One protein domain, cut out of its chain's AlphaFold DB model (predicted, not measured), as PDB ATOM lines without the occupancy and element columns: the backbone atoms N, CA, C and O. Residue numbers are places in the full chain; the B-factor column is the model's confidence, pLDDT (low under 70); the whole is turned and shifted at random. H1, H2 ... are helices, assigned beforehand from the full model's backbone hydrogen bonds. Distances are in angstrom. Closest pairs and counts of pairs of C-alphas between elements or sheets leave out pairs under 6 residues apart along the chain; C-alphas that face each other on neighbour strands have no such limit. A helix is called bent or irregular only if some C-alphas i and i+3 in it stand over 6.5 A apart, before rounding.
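Overview. This is residues 196 to 258 of the 258 residues of the protein "PTS sugar transporter subunit IIC" of Escherichia coli (UniProt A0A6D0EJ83). The model is a long, loose rod in which the chain doubles back twice: H1 runs out to one end, the chain turns and comes back through the small H2, long H3 runs on to the other end, and residues 241 to 250 fold back to short H4, which begins beside H3 at Met 251 and points away from it. H1 and H3 make most of the length. The printed part has 63 residues, with four named helices in the order H1, H2, H3, H4 and no named strand; its class is all helix. It is loose, with a radius of gyration of the C-alphas of 13.5 A, and spans 46 by 19 by 17 A.

Arrangement. H1, residues 196 to 211, touches H2, residues 216 to 219, with residues 205 to 210 alone; their closest C-alphas, those of Ala 206 and Gly 216, are 4.0 A apart. H2 and H3, residues 221 to 240, meet only through their link. H1 and H3 are only just apart, at 8.4 A. H3 touches H4, residues 251 to 257, with residues 225 to 232 alone; the closest C-alphas, of Leu 228 and Met 251, are 5.0 A apart, and the lines are about perpendicular at 80 degrees. H4 is apart from H1 and H2. Every O i to N i+4 pair is within hydrogen-bond range in H1 and H4, and 14 of 16 are in H3; H2 is too short for such a pair.

Along the chain. H1 begins at C-alpha 196 (359.446, 287.388, 174.033) and is 22.5 A long. H3 is 27.6 A long and ends at C-alpha 240 (360.557, 264.354, 187.173); it is neither bent nor irregular, but only just: C-alphas 223 and 226 are 6.5 A apart. H4 ends at C-alpha 257 (369.056, 286.804, 183.720).

Size, cuts and confidence. The C-alphas farthest apart, of Ile 212 and Gly 242, are 45.7 A apart. The printed part has no cut, and it ends at Met 258, the chain's last residue. The links H1 to H2 and H2 to H3 are tight; H3 to H4, with 10 residues, is short. The mean pLDDT of the printed part is 91.2, and no printed residue is under 70.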
ATOM      1  N   LEU A 196     358.420 286.342 174.014       92.62
ATOM      2  CA  LEU A 196     359.446 287.388 174.033       92.62
ATOM      3  C   LEU A 196     358.842 288.809 174.113       92.62
ATOM      4  O   LEU A 196     359.279 289.582 174.964       92.62
ATOM      5  N   PRO A 197     357.818 289.181 173.316       94.62
ATOM      6  CA  PRO A 197     357.209 290.504 173.443       94.62
ATOM      7  C   PRO A 197     356.569 290.739 174.815       94.62
ATOM      8  O   PRO A 197     356.683 291.834 175.361       94.62
ATOM      9  N   GLY A 198     355.916 289.725 175.391       92.81
ATOM     10  CA  GLY A 198     355.231 289.875 176.672       92.81
ATOM     11  C   GLY A 198     356.187 290.057 177.848       92.81
ATOM     12  O   GLY A 198     355.947 290.920 178.693       92.81
ATOM     13  N   ILE A 199     357.301 289.319 177.888       91.81
ATOM     14  CA  ILE A 199     358.290 289.497 178.959       91.81
ATOM     15  C   ILE A 199     359.045 290.821 178.842       91.81
ATOM     16  O   ILE A 199     359.269 291.488 179.852       91.81
ATOM     17  N   LEU A 200     359.360 291.252 177.615       93.12
ATOM     18  CA  LEU A 200     359.966 292.560 177.370       93.12
ATOM     19  C   LEU A 200     359.015 293.696 177.753       93.12
ATOM     20  O   LEU A 200     359.460 294.687 178.327       93.12
ATOM     21  N   LEU A 201     357.712 293.545 177.505       93.06
ATOM     22  CA  LEU A 201     356.705 294.506 177.950       93.06
ATOM     23  C   LEU A 201     356.626 294.576 179.482       93.06
ATOM     24  O   LEU A 201     356.624 295.676 180.034       93.06
ATOM     25  N   LEU A 202     356.603 293.434 180.178       92.06
ATOM     26  CA  LEU A 202     356.629 293.415 181.647       92.06
ATOM     27  C   LEU A 202     357.881 294.100 182.203       92.06
ATOM     28  O   LEU A 202     357.777 294.899 183.137       92.06
ATOM     29  N   MET A 203     359.047 293.827 181.613       92.00
ATOM     30  CA  MET A 203     360.296 294.482 181.994       92.00
ATOM     31  C   MET A 203     360.238 295.988 181.728       92.00
ATOM     32  O   MET A 203     360.578 296.780 182.600       92.00
ATOM     33  N   PHE A 204     359.746 296.402 180.561       94.12
ATOM     34  CA  PHE A 204     359.583 297.811 180.217       94.12
ATOM     35  C   PHE A 204     358.691 298.548 181.225       94.12
ATOM     36  O   PHE A 204     359.071 299.612 181.710       94.12
ATOM     37  N   VAL A 205     357.553 297.958 181.613       93.94
ATOM     38  CA  VAL A 205     356.664 298.513 182.649       93.94
ATOM     39  C   VAL A 205     357.383 298.628 183.997       93.94
ATOM     40  O   VAL A 205     357.272 299.660 184.662       93.94
ATOM     41  N   ALA A 206     358.161 297.616 184.392       93.62
ATOM     42  CA  ALA A 206     358.964 297.687 185.611       93.62
ATOM     43  C   ALA A 206     359.998 298.826 185.556       93.62
ATOM     44  O   ALA A 206     360.149 299.558 186.533       93.62
ATOM     45  N   GLN A 207     360.672 299.032 184.422       95.12
ATOM     46  CA  GLN A 207     361.614 300.145 184.265       95.12
ATOM     47  C   GLN A 207     360.913 301.509 184.283       95.12
ATOM     48  O   GLN A 207     361.434 302.460 184.859       95.12
ATOM     49  N   LEU A 208     359.700 301.603 183.738       96.12
ATOM     50  CA  LEU A 208     358.896 302.827 183.775       96.12
ATOM     51  C   LEU A 208     358.586 303.251 185.218       96.12
ATOM     52  O   LEU A 208     358.758 304.418 185.569       96.12
ATOM     53  N   PHE A 209     358.209 302.296 186.074       95.12
ATOM     54  CA  PHE A 209     358.039 302.548 187.507       95.12
ATOM     55  C   PHE A 209     359.337 303.029 188.166       95.12
ATOM     56  O   PHE A 209     359.300 303.980 188.947       95.12
ATOM     57  N   TRP A 210     360.482 302.438 187.814       93.19
ATOM     58  CA  TRP A 210     361.782 302.869 188.337       93.19
ATOM     59  C   TRP A 210     362.128 304.311 187.964       93.19
ATOM     60  O   TRP A 210     362.596 305.058 188.823       93.19
ATOM     61  N   VAL A 211     361.850 304.726 186.725       95.44
ATOM     62  CA  VAL A 211     362.097 306.102 186.257       95.44
ATOM     63  C   VAL A 211     361.319 307.130 187.085       95.44
ATOM     64  O   VAL A 211     361.829 308.219 187.339       95.44
ATOM     65  N   ILE A 212     360.118 306.786 187.555       95.12
ATOM     66  CA  ILE A 212     359.299 307.661 188.411       95.12
ATOM     67  C   ILE A 212     359.535 307.447 189.917       95.12
ATOM     68  O   ILE A 212     358.775 307.956 190.738       95.12
ATOM     69  N   GLY A 213     360.583 306.706 190.298       93.19
ATOM     70  CA  GLY A 213     360.983 306.499 191.694       93.19
ATOM     71  C   GLY A 213     360.201 305.416 192.447       93.19
ATOM     72  O   GLY A 213     360.310 305.326 193.669       93.19
ATOM     73  N   ILE A 214     359.427 304.583 191.749       95.19
ATOM     74  CA  ILE A 214     358.690 303.450 192.322       95.19
ATOM     75  C   ILE A 214     359.462 302.159 192.028       95.19
ATOM     76  O   ILE A 214     359.908 301.928 190.910       95.19
ATOM     77  N   HIS A 215     359.600 301.263 193.008       92.69
ATOM     78  CA  HIS A 215     360.316 300.001 192.805       92.69
ATOM     79  C   HIS A 215     359.544 299.067 191.852       92.69
ATOM     80  O   HIS A 215     358.776 298.204 192.286       92.69
ATOM     81  N   GLY A 216     359.784 299.179 190.545       90.69
ATOM     82  CA  GLY A 216     358.965 298.531 189.517       90.69
ATOM     83  C   GLY A 216     358.870 297.017 189.632       90.69
ATOM     84  O   GLY A 216     357.784 296.459 189.505       90.69
ATOM     85  N   ASN A 217     359.969 296.358 190.006       89.31
ATOM     86  CA  ASN A 217     359.972 294.914 190.254       89.31
ATOM     87  C   ASN A 217     359.030 294.480 191.390       89.31
ATOM     88  O   ASN A 217     358.524 293.367 191.327       89.31
ATOM     89  N   GLN A 218     358.767 295.326 192.396       90.19
ATOM     90  CA  GLN A 218     357.760 295.035 193.426       90.19
ATOM     91  C   GLN A 218     356.344 295.319 192.921       90.19
ATOM     92  O   GLN A 218     355.413 294.634 193.329       90.19
ATOM     93  N   MET A 219     356.173 296.285 192.013       90.50
ATOM     94  CA  MET A 219     354.858 296.633 191.459       90.50
ATOM     95  C   MET A 219     354.314 295.550 190.533       90.50
ATOM     96  O   MET A 219     353.135 295.219 190.601       90.50
ATOM     97  N   ILE A 220     355.170 294.954 189.698       91.12
ATOM     98  CA  ILE A 220     354.748 293.869 188.799       91.12
ATOM     99  C   ILE A 220     354.721 292.495 189.486       91.12
ATOM    100  O   ILE A 220     354.156 291.545 188.945       91.12
ATOM    101  N   LYS A 221     355.319 292.378 190.681       90.19
ATOM    102  CA  LYS A 221     355.469 291.127 191.436       90.19
ATOM    103  C   LYS A 221     354.155 290.351 191.619       90.19
ATOM    104  O   LYS A 221     354.176 289.157 191.326       90.19
ATOM    105  N   PRO A 222     353.021 290.969 192.016       85.94
ATOM    106  CA  PRO A 222     351.781 290.231 192.277       85.94
ATOM    107  C   PRO A 222     351.193 289.554 191.034       85.94
ATOM    108  O   PRO A 222     350.521 288.538 191.149       85.94
ATOM    109  N   ILE A 223     351.460 290.104 189.846       84.62
ATOM    110  CA  ILE A 223     351.013 289.536 188.567       84.62
ATOM    111  C   ILE A 223     352.033 288.506 188.070       84.62
ATOM    112  O   ILE A 223     351.672 287.428 187.606       84.62
ATOM    113  N   ARG A 224     353.322 288.839 188.184       90.62
ATOM    114  CA  ARG A 224     354.433 288.029 187.682       90.62
ATOM    115  C   ARG A 224     354.596 286.723 188.460       90.62
ATOM    116  O   ARG A 224     354.681 285.659 187.856       90.62
ATOM    117  N   GLU A 225     354.696 286.781 189.785       90.50
ATOM    118  CA  GLU A 225     355.108 285.618 190.582       90.50
ATOM    119  C   GLU A 225     354.189 284.404 190.450       90.50
ATOM    120  O   GLU A 225     354.727 283.322 190.224       90.50
ATOM    121  N   PRO A 226     352.848 284.529 190.505       88.00
ATOM    122  CA  PRO A 226     351.971 283.375 190.320       88.00
ATOM    123  C   PRO A 226     352.204 282.662 188.980       88.00
ATOM    124  O   PRO A 226     352.262 281.434 188.940       88.00
ATOM    125  N   LEU A 227     352.426 283.421 187.900       92.25
ATOM    126  CA  LEU A 227     352.688 282.881 186.560       92.25
ATOM    127  C   LEU A 227     354.043 282.167 186.495       92.25
ATOM    128  O   LEU A 227     354.141 281.042 186.006       92.25
ATOM    129  N   LEU A 228     355.095 282.795 187.023       93.31
ATOM    130  CA  LEU A 228     356.456 282.250 186.990       93.31
ATOM    131  C   LEU A 228     356.618 281.039 187.928       93.31
ATOM    132  O   LEU A 228     357.369 280.112 187.607       93.31
ATOM    133  N   LEU A 229     355.903 281.027 189.059       90.31
ATOM    134  CA  LEU A 229     355.819 279.896 189.989       90.31
ATOM    135  C   LEU A 229     355.029 278.722 189.395       90.31
ATOM    136  O   LEU A 229     355.437 277.565 189.549       90.31
ATOM    137  N   GLY A 230     353.939 278.999 188.677       89.50
ATOM    138  CA  GLY A 230     353.224 277.989 187.896       89.50
ATOM    139  C   GLY A 230     354.132 277.360 186.836       89.50
ATOM    140  O   GLY A 230     354.296 276.137 186.803       89.50
ATOM    141  N   ALA A 231     354.823 278.193 186.051       92.50
ATOM    142  CA  ALA A 231     355.727 277.752 184.988       92.50
ATOM    143  C   ALA A 231     356.868 276.854 185.501       92.50
ATOM    144  O   ALA A 231     357.105 275.777 184.945       92.50
ATOM    145  N   ILE A 232     357.543 277.232 186.599       91.38
ATOM    146  CA  ILE A 232     358.603 276.387 187.176       91.38
ATOM    147  C   ILE A 232     358.043 275.076 187.746       91.38
ATOM    148  O   ILE A 232     358.707 274.046 187.676       91.38
ATOM    149  N   THR A 233     356.812 275.072 188.260       87.56
ATOM    150  CA  THR A 233     356.169 273.850 188.772       87.56
ATOM    151  C   THR A 233     355.820 272.875 187.649       87.56
ATOM    152  O   THR A 233     356.038 271.669 187.789       87.56
ATOM    153  N   VAL A 234     355.348 273.383 186.506       89.44
ATOM    154  CA  VAL A 234     355.160 272.581 185.285       89.44
ATOM    155  C   VAL A 234     356.492 271.989 184.822       89.44
ATOM    156  O   VAL A 234     356.565 270.792 184.548       89.44
ATOM    157  N   ASN A 235     357.554 272.796 184.815       92.31
ATOM    158  CA  ASN A 235     358.896 272.354 184.446       92.31
ATOM    159  C   ASN A 235     359.434 271.253 185.367       92.31
ATOM    160  O   ASN A 235     359.930 270.242 184.876       92.31
ATOM    161  N   MET A 236     359.300 271.420 186.688       86.69
ATOM    162  CA  MET A 236     359.706 270.407 187.669       86.69
ATOM    163  C   MET A 236     358.963 269.088 187.439       86.69
ATOM    164  O   MET A 236     359.594 268.039 187.361       86.69
ATOM    165  N   SER A 237     357.642 269.139 187.237       85.88
ATOM    166  CA  SER A 237     356.845 267.936 186.969       85.88
ATOM    167  C   SER A 237     357.212 267.257 185.645       85.88
ATOM    168  O   SER A 237     357.143 266.031 185.565       85.88
ATOM    169  N   ALA A 238     357.548 268.018 184.598       90.00
ATOM    170  CA  ALA A 238     357.992 267.455 183.324       90.00
ATOM    171  C   ALA A 238     359.355 266.766 183.479       90.00
ATOM    172  O   ALA A 238     359.515 265.618 183.063       90.00
ATOM    173  N   PHE A 239     360.289 267.425 184.167       88.12
ATOM    174  CA  PHE A 239     361.619 266.896 184.452       88.12
ATOM    175  C   PHE A 239     361.570 265.602 185.282       88.12
ATOM    176  O   PHE A 239     362.210 264.618 184.920       88.12
ATOM    177  N   GLU A 240     360.757 265.557 186.344       81.38
ATOM    178  CA  GLU A 240     360.557 264.354 187.173       81.38
ATOM    179  C   GLU A 240     360.000 263.164 186.373       81.38
ATOM    180  O   GLU A 240     360.289 262.010 186.685       81.38
ATOM    181  N   GLN A 241     359.225 263.435 185.319       84.69
ATOM    182  CA  GLN A 241     358.681 262.425 184.404       84.69
ATOM    183  C   GLN A 241     359.635 262.076 183.250       84.69
ATOM    184  O   GLN A 241     359.262 261.290 182.378       84.69
ATOM    185  N   GLY A 242     360.838 262.659 183.204       84.25
ATOM    186  CA  GLY A 242     361.794 262.474 182.108       84.25
ATOM    187  C   GLY A 242     361.347 263.090 180.778       84.25
ATOM    188  O   GLY A 242     361.789 262.644 179.722       84.25
ATOM    189  N   LYS A 243     360.446 264.078 180.817       91.12
ATOM    190  CA  LYS A 243     359.950 264.811 179.645       91.12
ATOM    191  C   LYS A 243     360.743 266.099 179.432       91.12
ATOM    192  O   LYS A 243     361.406 266.598 180.339       91.12
ATOM    193  N   GLU A 244     360.632 266.651 178.228       93.19
ATOM    194  CA  GLU A 244     361.189 267.962 177.905       93.19
ATOM    195  C   GLU A 244     360.543 269.064 178.758       93.19
ATOM    196  O   GLU A 244     359.349 269.026 179.064       93.19
ATOM    197  N   VAL A 245     361.356 270.037 179.163       94.19
ATOM    198  CA  VAL A 245     360.949 271.136 180.037       94.19
ATOM    199  C   VAL A 245     360.344 272.265 179.186       94.19
ATOM    200  O   VAL A 245     361.071 272.858 178.393       94.19
ATOM    201  N   PRO A 246     359.044 272.591 179.326       93.44
ATOM    202  CA  PRO A 246     358.338 273.390 178.319       93.44
ATOM    203  C   PRO A 246     358.495 274.912 178.456       93.44
ATOM    204  O   PRO A 246     358.366 275.617 177.459       93.44
ATOM    205  N   ASN A 247     358.724 275.447 179.661       94.94
ATOM    206  CA  ASN A 247     358.735 276.898 179.886       94.94
ATOM    207  C   ASN A 247     360.158 277.438 180.033       94.94
ATOM    208  O   ASN A 247     360.928 276.944 180.856       94.94
ATOM    209  N   ILE A 248     360.482 278.511 179.315       94.12
ATOM    210  CA  ILE A 248     361.766 279.212 179.465       94.12
ATOM    211  C   ILE A 248     361.663 280.239 180.598       94.12
ATOM    212  O   ILE A 248     362.524 280.309 181.478       94.12
ATOM    213  N   ILE A 249     360.577 281.015 180.609       94.94
ATOM    214  CA  ILE A 249     360.421 282.168 181.496       94.94
ATOM    215  C   ILE A 249     359.844 281.685 182.824       94.94
ATOM    216  O   ILE A 249     358.650 281.452 182.988       94.94
ATOM    217  N   THR A 250     360.729 281.498 183.789       94.31
ATOM    218  CA  THR A 250     360.429 280.988 185.129       94.31
ATOM    219  C   THR A 250     360.992 281.926 186.191       94.31
ATOM    220  O   THR A 250     361.721 282.862 185.871       94.31
ATOM    221  N   MET A 251     360.676 281.684 187.467       90.38
ATOM    222  CA  MET A 251     361.219 282.501 188.560       90.38
ATOM    223  C   MET A 251     362.764 282.536 188.557       90.38
ATOM    224  O   MET A 251     363.309 283.636 188.545       90.38
ATOM    225  N   PRO A 252     363.487 281.401 188.414       90.81
ATOM    226  CA  PRO A 252     364.946 281.433 188.281       90.81
ATOM    227  C   PRO A 252     365.450 282.162 187.029       90.81
ATOM    228  O   PRO A 252     366.483 282.817 187.093       90.81
ATOM    229  N   PHE A 253     364.743 282.065 185.895       93.25
ATOM    230  CA  PHE A 253     365.126 282.806 184.689       93.25
ATOM    231  C   PHE A 253     365.089 284.314 184.940       93.25
ATOM    232  O   PHE A 253     366.025 285.022 184.580       93.25
ATOM    233  N   TRP A 254     364.023 284.785 185.591       91.19
ATOM    234  CA  TRP A 254     363.894 286.185 185.969       91.19
ATOM    235  C   TRP A 254     365.012 286.604 186.925       91.19
ATOM    236  O   TRP A 254     365.726 287.554 186.646       91.19
ATOM    237  N   ASP A 255     365.203 285.876 188.024       88.50
ATOM    238  CA  ASP A 255     366.131 286.295 189.080       88.50
ATOM    239  C   ASP A 255     367.608 286.283 188.648       88.50
ATOM    240  O   ASP A 255     368.421 287.005 189.226       88.50
ATOM    241  N   VAL A 256     367.974 285.451 187.666       89.88
ATOM    242  CA  VAL A 256     369.369 285.280 187.223       89.88
ATOM    243  C   VAL A 256     369.700 286.106 185.982       89.88
ATOM    244  O   VAL A 256     370.830 286.580 185.863       89.88
ATOM    245  N   TYR A 257     368.761 286.253 185.046       88.44
ATOM    246  CA  TYR A 257     369.056 286.804 183.720       88.44
ATOM    247  C   TYR A 257     368.361 288.132 183.404       88.44
ATOM    248  O   TYR A 257     368.745 288.758 182.415       88.44
ATOM    249  N   MET A 258     367.352 288.551 184.180       84.06
ATOM    250  CA  MET A 258     366.509 289.727 183.901       84.06
ATOM    251  C   MET A 258     366.693 290.838 184.932       84.06
ATOM    252  O   MET A 258     366.850 291.997 184.491       84.06
TER     253      MET A 258